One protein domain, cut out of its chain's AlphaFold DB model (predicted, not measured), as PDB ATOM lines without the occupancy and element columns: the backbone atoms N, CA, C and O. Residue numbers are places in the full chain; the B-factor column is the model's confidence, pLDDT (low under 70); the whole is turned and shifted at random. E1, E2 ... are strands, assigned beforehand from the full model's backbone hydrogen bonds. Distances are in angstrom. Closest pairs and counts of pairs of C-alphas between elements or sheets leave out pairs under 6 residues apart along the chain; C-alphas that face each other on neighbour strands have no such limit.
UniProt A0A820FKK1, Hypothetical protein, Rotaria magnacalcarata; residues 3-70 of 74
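Overview. This is residues 3 to 70 of the 74 residues of the protein "Hypothetical protein" of Rotaria magnacalcarata (UniProt A0A820FKK1). What is the shape? A flat, compact slab of two strand hairpins, E1-E2 and E4-E5, with the short strand E3 between them, packing on E1 and pairing with E5. What is it made of? The 68 printed residues hold five named strands, E1 to E5 along the chain, and no named helix; the class is all strand, with 33 residues, under half, in named elements. The antiparallel sheets are E1 - E2 and E3 - E5 - E4; the radius of gyration of the C-alphas is 11.4 A, and they span 37 by 26 by 13 A.

Along the chain. Where does the first hairpin lie? E1, residues 14 to 19, begins at C-alpha 14 at (88.013, 2.808, 33.569) and is 14.4 A long; E2 is residues 27 to 31. What follows? E3 is residues 37 to 40. E4, residues 49 to 58, is 18.3 A long and bends by 81 degrees at residue 55. E5, residues 62 to 69, is 22.8 A long and ends at C-alpha 69 at (90.922, -4.755, 22.566).

Arrangement. What pairs with E2? In the hairpin with E1, at 148 degrees, N 16 and O 29 are 2.8 A apart; residues 3 to 4 also pair antiparallel with residues 27 to 28 of E2. How does E1 stand to E3? Their closest C-alphas, Thr 16 and Val 39, are 4.4 A apart. What lies beside E5? E3 is antiparallel to it at 139 degrees, with N 65 and O 39 at 2.7 A; E4, its hairpin partner, at 157 degrees, has N 55 and O 64 at 2.7 A.

Size, cuts and confidence. How far does it reach? The C-alphas farthest apart, Gly 24 and Ile 70, are 37.0 A apart. Is anything missing or uncertain? The printed part has no cut, no link is long, and no printed residue is under 70 in pLDDT.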
ATOM      1  N   ILE A   3      85.621   5.749  43.490       90.25
ATOM      2  CA  ILE A   3      86.260   7.057  43.671       90.25
ATOM      3  C   ILE A   3      85.209   8.159  43.570       90.25
ATOM      4  O   ILE A   3      84.140   7.957  43.001       90.25
ATOM      5  N   CYS A   4      85.495   9.340  44.101       90.44
ATOM      6  CA  CYS A   4      84.561  10.458  44.030       90.44
ATOM      7  C   CYS A   4      84.668  11.179  42.685       90.44
ATOM      8  O   CYS A   4      85.764  11.300  42.140       90.44
ATOM      9  N   LEU A   5      83.555  11.712  42.177       85.50
ATOM     10  CA  LEU A   5      83.568  12.565  40.989       85.50
ATOM     11  C   LEU A   5      84.567  13.721  41.174       85.50
ATOM     12  O   LEU A   5      84.509  14.445  42.166       85.50
ATOM     13  N   GLY A   6      85.493  13.874  40.227       82.06
ATOM     14  CA  GLY A   6      86.561  14.882  40.284       82.06
ATOM     15  C   GLY A   6      87.833  14.429  41.010       82.06
ATOM     16  O   GLY A   6      88.822  15.157  41.009       82.06
ATOM     17  N   SER A   7      87.844  13.226  41.592       88.00
ATOM     18  CA  SER A   7      89.083  12.594  42.052       88.00
ATOM     19  C   SER A   7      89.908  12.096  40.858       88.00
ATOM     20  O   SER A   7      89.333  11.691  39.844       88.00
ATOM     21  N   PRO A   8      91.250  12.102  40.951       87.00
ATOM     22  CA  PRO A   8      92.100  11.602  39.880       87.00
ATOM     23  C   PRO A   8      91.838  10.110  39.647       87.00
ATOM     24  O   PRO A   8      91.945   9.297  40.567       87.00
ATOM     25  N   LEU A   9      91.500   9.755  38.406       88.81
ATOM     26  CA  LEU A   9      91.369   8.363  37.998       88.81
ATOM     27  C   LEU A   9      92.772   7.742  37.890       88.81
ATOM     28  O   LEU A   9      93.617   8.308  37.190       88.81
ATOM     29  N   PRO A  10      93.043   6.600  38.546       88.06
ATOM     30  CA  PRO A  10      94.329   5.932  38.415       88.06
ATOM     31  C   PRO A  10      94.583   5.502  36.965       88.06
ATOM     32  O   PRO A  10      93.658   5.097  36.254       88.06
ATOM     33  N   GLU A  11      95.841   5.557  36.530       87.25
ATOM     34  CA  GLU A  11      96.208   5.130  35.181       87.25
ATOM     35  C   GLU A  11      95.835   3.657  34.953       87.25
ATOM     36  O   GLU A  11      96.020   2.803  35.822       87.25
ATOM     37  N   GLY A  12      95.268   3.366  33.781       87.00
ATOM     38  CA  GLY A  12      94.842   2.016  33.419       87.00
ATOM     39  C   GLY A  12      93.520   1.566  34.045       87.00
ATOM     40  O   GLY A  12      93.162   0.404  33.881       87.00
ATOM     41  N   TYR A  13      92.781   2.444  34.726       92.25
ATOM     42  CA  TYR A  13      91.414   2.171  35.178       92.25
ATOM     43  C   TYR A  13      90.381   2.836  34.276       92.25
ATOM     44  O   TYR A  13      90.652   3.831  33.605       92.25
ATOM     45  N   VAL A  14      89.174   2.279  34.285       94.06
ATOM     46  CA  VAL A  14      88.013   2.808  33.569       94.06
ATOM     47  C   VAL A  14      86.824   2.928  34.503       94.06
ATOM     48  O   VAL A  14      86.692   2.148  35.446       94.06
ATOM     49  N   ILE A  15      85.945   3.887  34.231       93.50
ATOM     50  CA  ILE A  15      84.702   4.070  34.978       93.50
ATOM     51  C   ILE A  15      83.646   3.139  34.387       93.50
ATOM     52  O   ILE A  15      83.323   3.249  33.208       93.50
ATOM     53  N   THR A  16      83.085   2.241  35.191       93.06
ATOM     54  CA  THR A  16      82.081   1.256  34.748       93.06
ATOM     55  C   THR A  16      80.664   1.639  35.135       93.06
ATOM     56  O   THR A  16      79.700   1.246  34.477       93.06
ATOM     57  N   ARG A  17      80.514   2.436  36.197       90.81
ATOM     58  CA  ARG A  17      79.210   2.877  36.685       90.81
ATOM     59  C   ARG A  17      79.335   4.154  37.501       90.81
ATOM     60  O   ARG A  17      80.328   4.367  38.188       90.81
ATOM     61  N   LEU A  18      78.285   4.965  37.482       88.50
ATOM     62  CA  LEU A  18      78.146   6.113  38.371       88.50
ATOM     63  C   LEU A  18      77.203   5.777  39.527       88.50
ATOM     64  O   LEU A  18      76.176   5.119  39.349       88.50
ATOM     65  N   ASN A  19      77.574   6.226  40.718       88.06
ATOM     66  CA  ASN A  19      76.800   6.106  41.939       88.06
ATOM     67  C   ASN A  19      76.330   7.495  42.364       88.06
ATOM     68  O   ASN A  19      77.091   8.258  42.945       88.06
ATOM     69  N   ASN A  20      75.068   7.832  42.117       84.31
ATOM     70  CA  ASN A  20      74.505   9.134  42.489       84.31
ATOM     71  C   ASN A  20      74.286   9.320  44.009       84.31
ATOM     72  O   ASN A  20      73.683  10.308  44.415       84.31
ATOM     73  N   TYR A  21      74.681   8.346  44.830       84.50
ATOM     74  CA  TYR A  21      74.698   8.440  46.291       84.50
ATOM     75  C   TYR A  21      76.113   8.230  46.865       84.50
ATOM     76  O   TYR A  21      76.290   8.196  48.081       84.50
ATOM     77  N   GLY A  22      77.124   8.069  46.003       81.44
ATOM     78  CA  GLY A  22      78.517   7.875  46.405       81.44
ATOM     79  C   GLY A  22      79.200   9.198  46.752       81.44
ATOM     80  O   GLY A  22      78.856  10.248  46.207       81.44
ATOM     81  N   CYS A  23      80.177   9.160  47.660       79.69
ATOM     82  CA  CYS A  23      81.006  10.320  48.016       79.69
ATOM     83  C   CYS A  23      80.239  11.621  48.363       79.69
ATOM     84  O   CYS A  23      80.695  12.722  48.056       79.69
ATOM     85  N   GLY A  24      79.047  11.517  48.958       80.56
ATOM     86  CA  GLY A  24      78.209  12.667  49.330       80.56
ATOM     87  C   GLY A  24      77.486  13.363  48.167       80.56
ATOM     88  O   GLY A  24      76.547  14.112  48.416       80.56
ATOM     89  N   THR A  25      77.865  13.098  46.913       81.38
ATOM     90  CA  THR A  25      77.152  13.562  45.710       81.38
ATOM     91  C   THR A  25      77.175  12.487  44.625       81.38
ATOM     92  O   THR A  25      76.180  11.804  44.412       81.38
ATOM     93  N   VAL A  26      78.307  12.316  43.942       87.38
ATOM     94  CA  VAL A  26      78.485  11.326  42.881       87.38
ATOM     95  C   VAL A  26      79.784  10.556  43.106       87.38
ATOM     96  O   VAL A  26      80.874  11.127  43.119       87.38
ATOM     97  N   GLY A  27      79.659   9.240  43.247       90.94
ATOM     98  CA  GLY A  27      80.748   8.275  43.166       90.94
ATOM     99  C   GLY A  27      80.878   7.697  41.757       90.94
ATOM    100  O   GLY A  27      79.933   7.686  40.966       90.94
ATOM    101  N   GLN A  28      82.061   7.198  41.442       91.19
ATOM    102  CA  GLN A  28      82.423   6.573  40.180       91.19
ATOM    103  C   GLN A  28      83.039   5.215  40.503       91.19
ATOM    104  O   GLN A  28      84.063   5.125  41.182       91.19
ATOM    105  N   TYR A  29      82.412   4.145  40.032       91.62
ATOM    106  CA  TYR A  29      82.982   2.812  40.127       91.62
ATOM    107  C   TYR A  29      84.032   2.637  39.052       91.62
ATOM    108  O   TYR A  29      83.754   2.840  37.871       91.62
ATOM    109  N   ILE A  30      85.224   2.252  39.488       92.94
ATOM    110  CA  ILE A  30      86.380   2.038  38.639       92.94
ATOM    111  C   ILE A  30      86.845   0.592  38.724       92.94
ATOM    112  O   ILE A  30      86.885  -0.023  39.803       92.94
ATOM    113  N   GLU A  31      87.203   0.061  37.566       93.25
ATOM    114  CA  GLU A  31      87.684  -1.301  37.377       93.25
ATOM    115  C   GLU A  31      88.792  -1.311  36.319       93.25
ATOM    116  O   GLU A  31      88.952  -0.354  35.558       93.25
ATOM    117  N   SER A  32      89.576  -2.387  36.281       93.19
ATOM    118  CA  SER A  32      90.543  -2.593  35.209       93.19
ATOM    119  C   SER A  32      89.816  -2.938  33.901       93.19
ATOM    120  O   SER A  32      88.819  -3.672  33.915       93.19
ATOM    121  N   PRO A  33      90.291  -2.424  32.754       92.25
ATOM    122  CA  PRO A  33      89.642  -2.650  31.483       92.25
ATOM    123  C   PRO A  33      89.729  -4.118  31.065       92.25
ATOM    124  O   PRO A  33      90.760  -4.777  31.198       92.25
ATOM    125  N   ARG A  34      88.644  -4.635  30.497       92.19
ATOM    126  CA  ARG A  34      88.527  -5.989  29.955       92.19
ATOM    127  C   ARG A  34      87.833  -5.939  28.601       92.19
ATOM    128  O   ARG A  34      87.033  -5.047  28.329       92.19
ATOM    129  N   ASN A  35      88.157  -6.891  27.738       92.12
ATOM    130  CA  ASN A  35      87.582  -6.940  26.399       92.12
ATOM    131  C   ASN A  35      86.052  -7.107  26.453       92.12
ATOM    132  O   ASN A  35      85.560  -8.012  27.125       92.12
ATOM    133  N   GLY A  36      85.316  -6.260  25.733       90.38
ATOM    134  CA  GLY A  36      83.858  -6.329  25.634       90.38
ATOM    135  C   GLY A  36      83.109  -5.786  26.854       90.38
ATOM    136  O   GLY A  36      81.931  -6.095  27.023       90.38
ATOM    137  N   MET A  37      83.758  -5.005  27.721       92.69
ATOM    138  CA  MET A  37      83.065  -4.355  28.837       92.69
ATOM    139  C   MET A  37      82.400  -3.047  28.426       92.69
ATOM    140  O   MET A  37      82.898  -2.337  27.555       92.69
ATOM    141  N   GLU A  38      81.320  -2.707  29.123       93.44
ATOM    142  CA  GLU A  38      80.741  -1.367  29.089       93.44
ATOM    143  C   GLU A  38      81.488  -0.464  30.083       93.44
ATOM    144  O   GLU A  38      81.686  -0.826  31.245       93.44
ATOM    145  N   VAL A  39      81.901   0.705  29.609       94.69
ATOM    146  CA  VAL A  39      82.451   1.808  30.397       94.69
ATOM    147  C   VAL A  39      81.577   3.041  30.205       94.69
ATOM    148  O   VAL A  39      80.867   3.177  29.213       94.69
ATOM    149  N   CYS A  40      81.598   3.960  31.151       93.44
ATOM    150  CA  CYS A  40      80.886   5.225  31.056       93.44
ATOM    151  C   CYS A  40      81.522   6.136  30.006       93.44
ATOM    152  O   CYS A  40      82.739   6.118  29.832       93.44
ATOM    153  N   LEU A  41      80.724   6.983  29.347       92.56
ATOM    154  CA  LEU A  41      81.234   7.885  28.311       92.56
ATOM    155  C   LEU A  41      82.303   8.861  28.827       92.56
ATOM    156  O   LEU A  41      83.198   9.251  28.088       92.56
ATOM    157  N   GLU A  42      82.207   9.225  30.101       88.12
ATOM    158  CA  GLU A  42      83.139  10.107  30.806       88.12
ATOM    159  C   GLU A  42      84.463   9.406  31.175       88.12
ATOM    160  O   GLU A  42      85.398  10.056  31.635       88.12
ATOM    161  N   SER A  43      84.553   8.083  30.992       91.06
ATOM    162  CA  SER A  43      85.777   7.319  31.234       91.06
ATOM    163  C   SER A  43      86.802   7.562  30.130       91.06
ATOM    164  O   SER A  43      86.450   7.477  28.950       91.06
ATOM    165  N   PRO A  44      88.091   7.745  30.463       91.06
ATOM    166  CA  PRO A  44      89.139   7.651  29.461       91.06
ATOM    167  C   PRO A  44      89.192   6.232  28.889       91.06
ATOM    168  O   PRO A  44      88.917   5.248  29.587       91.06
ATOM    169  N   ILE A  45      89.549   6.140  27.609       91.00
ATOM    170  CA  ILE A  45      89.741   4.867  26.918       91.00
ATOM    171  C   ILE A  45      91.205   4.448  27.084       91.00
ATOM    172  O   ILE A  45      92.097   5.206  26.693       91.00
ATOM    173  N   PRO A  46      91.476   3.274  27.672       88.56
ATOM    174  CA  PRO A  46      92.835   2.805  27.873       88.56
ATOM    175  C   PRO A  46      93.511   2.500  26.536       88.56
ATOM    176  O   PRO A  46      92.868   2.114  25.556       88.56
ATOM    177  N   ASN A  47      94.834   2.653  26.503       88.75
ATOM    178  CA  ASN A  47      95.618   2.361  25.308       88.75
ATOM    179  C   ASN A  47      95.436   0.887  24.894       88.75
ATOM    180  O   ASN A  47      95.375   0.000  25.744       88.75
ATOM    181  N   GLY A  48      95.316   0.628  23.592       89.00
ATOM    182  CA  GLY A  48      95.052  -0.716  23.077       89.00
ATOM    183  C   GLY A  48      93.574  -1.113  23.051       89.00
ATOM    184  O   GLY A  48      93.275  -2.224  22.617       89.00
ATOM    185  N   TYR A  49      92.654  -0.231  23.459       92.62
ATOM    186  CA  TYR A  49      91.210  -0.441  23.348       92.62
ATOM    187  C   TYR A  49      90.568   0.542  22.367       92.62
ATOM    188  O   TYR A  49      91.020   1.671  22.194       92.62
ATOM    189  N   VAL A  50      89.476   0.108  21.745       92.56
ATOM    190  CA  VAL A  50      88.619   0.913  20.872       92.56
ATOM    191  C   VAL A  50      87.171   0.791  21.294       92.56
ATOM    192  O   VAL A  50      86.734  -0.250  21.783       92.56
ATOM    193  N   VAL A  51      86.422   1.861  21.070       93.19
ATOM    194  CA  VAL A  51      84.981   1.889  21.292       93.19
ATOM    195  C   VAL A  51      84.295   1.260  20.092       93.19
ATOM    196  O   VAL A  51      84.470   1.724  18.969       93.19
ATOM    197  N   THR A  52      83.509   0.214  20.318       93.50
ATOM    198  CA  THR A  52      82.810  -0.495  19.234       93.50
ATOM    199  C   THR A  52      81.312  -0.256  19.237       93.50
ATOM    200  O   THR A  52      80.655  -0.401  18.206       93.50
ATOM    201  N   ARG A  53      80.749   0.136  20.383       92.75
ATOM    202  CA  ARG A  53      79.319   0.397  20.525       92.75
ATOM    203  C   ARG A  53      79.067   1.431  21.607       92.75
ATOM    204  O   ARG A  53      79.758   1.442  22.614       92.75
ATOM    205  N   THR A  54      78.015   2.222  21.447       93.50
ATOM    206  CA  THR A  54      77.545   3.167  22.466       93.50
ATOM    207  C   THR A  54      76.122   2.805  22.873       93.50
ATOM    208  O   THR A  54      75.309   2.407  22.038       93.50
ATOM    209  N   ASN A  55      75.824   2.915  24.163       92.25
ATOM    210  CA  ASN A  55      74.536   2.620  24.766       92.25
ATOM    211  C   ASN A  55      74.024   3.868  25.510       92.25
ATOM    212  O   ASN A  55      74.557   4.198  26.568       92.25
ATOM    213  N   PRO A  56      72.998   4.571  25.000       90.62
ATOM    214  CA  PRO A  56      72.509   5.812  25.605       90.62
ATOM    215  C   PRO A  56      71.839   5.624  26.975       90.62
ATOM    216  O   PRO A  56      71.639   6.609  27.676       90.62
ATOM    217  N   ASN A  57      71.509   4.383  27.351       88.62
ATOM    218  CA  ASN A  57      70.969   4.021  28.666       88.62
ATOM    219  C   ASN A  57      71.934   3.107  29.456       88.62
ATOM    220  O   ASN A  57      71.504   2.350  30.325       88.62
ATOM    221  N   GLY A  58      73.226   3.119  29.113       87.94
ATOM    222  CA  GLY A  58      74.275   2.374  29.818       87.94
ATOM    223  C   GLY A  58      74.708   3.040  31.130       87.94
ATOM    224  O   GLY A  58      74.076   3.985  31.604       87.94
ATOM    225  N   CYS A  59      75.789   2.555  31.749       88.12
ATOM    226  CA  CYS A  59      76.459   3.218  32.885       88.12
ATOM    227  C   CYS A  59      75.495   3.654  34.032       88.12
ATOM    228  O   CYS A  59      75.685   4.666  34.703       88.12
ATOM    229  N   GLY A  60      74.416   2.902  34.281       80.00
ATOM    230  CA  GLY A  60      73.427   3.244  35.316       80.00
ATOM    231  C   GLY A  60      72.475   4.400  34.968       80.00
ATOM    232  O   GLY A  60      72.046   5.108  35.873       80.00
ATOM    233  N   GLY A  61      72.133   4.587  33.687       83.94
ATOM    234  CA  GLY A  61      71.173   5.604  33.223       83.94
ATOM    235  C   GLY A  61      71.810   6.797  32.505       83.94
ATOM    236  O   GLY A  61      71.188   7.847  32.369       83.94
ATOM    237  N   ARG A  62      73.061   6.648  32.061       86.81
ATOM    238  CA  ARG A  62      73.805   7.616  31.251       86.81
ATOM    239  C   ARG A  62      74.251   6.964  29.945       86.81
ATOM    240  O   ARG A  62      73.789   5.894  29.566       86.81
ATOM    241  N   ILE A  63      75.174   7.607  29.244       92.12
ATOM    242  CA  ILE A  63      75.781   7.029  28.055       92.12
ATOM    243  C   ILE A  63      76.905   6.086  28.500       92.12
ATOM    244  O   ILE A  63      77.904   6.516  29.076       92.12
ATOM    245  N   GLY A  64      76.718   4.795  28.248       94.12
ATOM    246  CA  GLY A  64      77.765   3.782  28.284       94.12
ATOM    247  C   GLY A  64      78.361   3.575  26.893       94.12
ATOM    248  O   GLY A  64      77.740   3.882  25.878       94.12
ATOM    249  N   GLN A  65      79.567   3.044  26.830       95.19
ATOM    250  CA  GLN A  65      80.256   2.668  25.608       95.19
ATOM    251  C   GLN A  65      81.023   1.366  25.832       95.19
ATOM    252  O   GLN A  65      81.604   1.145  26.887       95.19
ATOM    253  N   TYR A  66      80.986   0.473  24.854       93.62
ATOM    254  CA  TYR A  66      81.659  -0.812  24.902       93.62
ATOM    255  C   TYR A  66      83.055  -0.675  24.330       93.62
ATOM    256  O   TYR A  66      83.213  -0.252  23.182       93.62
ATOM    257  N   ILE A  67      84.043  -1.073  25.124       93.25
ATOM    258  CA  ILE A  67      85.436  -1.105  24.699       93.25
ATOM    259  C   ILE A  67      85.861  -2.527  24.358       93.25
ATOM    260  O   ILE A  67      85.534  -3.491  25.056       93.25
ATOM    261  N   GLN A  68      86.623  -2.664  23.284       93.44
ATOM    262  CA  GLN A  68      87.226  -3.920  22.862       93.44
ATOM    263  C   GLN A  68      88.715  -3.728  22.624       93.44
ATOM    264  O   GLN A  68      89.146  -2.647  22.232       93.44
ATOM    265  N   LEU A  69      89.497  -4.774  22.875       91.19
ATOM    266  CA  LEU A  69      90.922  -4.755  22.566       91.19
ATOM    267  C   LEU A  69      91.105  -4.625  21.050       91.19
ATOM    268  O   LEU A  69      90.492  -5.360  20.282       91.19
ATOM    269  N   ILE A  70      91.993  -3.738  20.613       86.31
ATOM    270  CA  ILE A  70      92.310  -3.537  19.190       86.31
ATOM    271  C   ILE A  70      92.852  -4.834  18.567       86.31
ATOM    272  O   ILE A  70      92.614  -5.119  17.398       86.31
TER     273      ILE A  70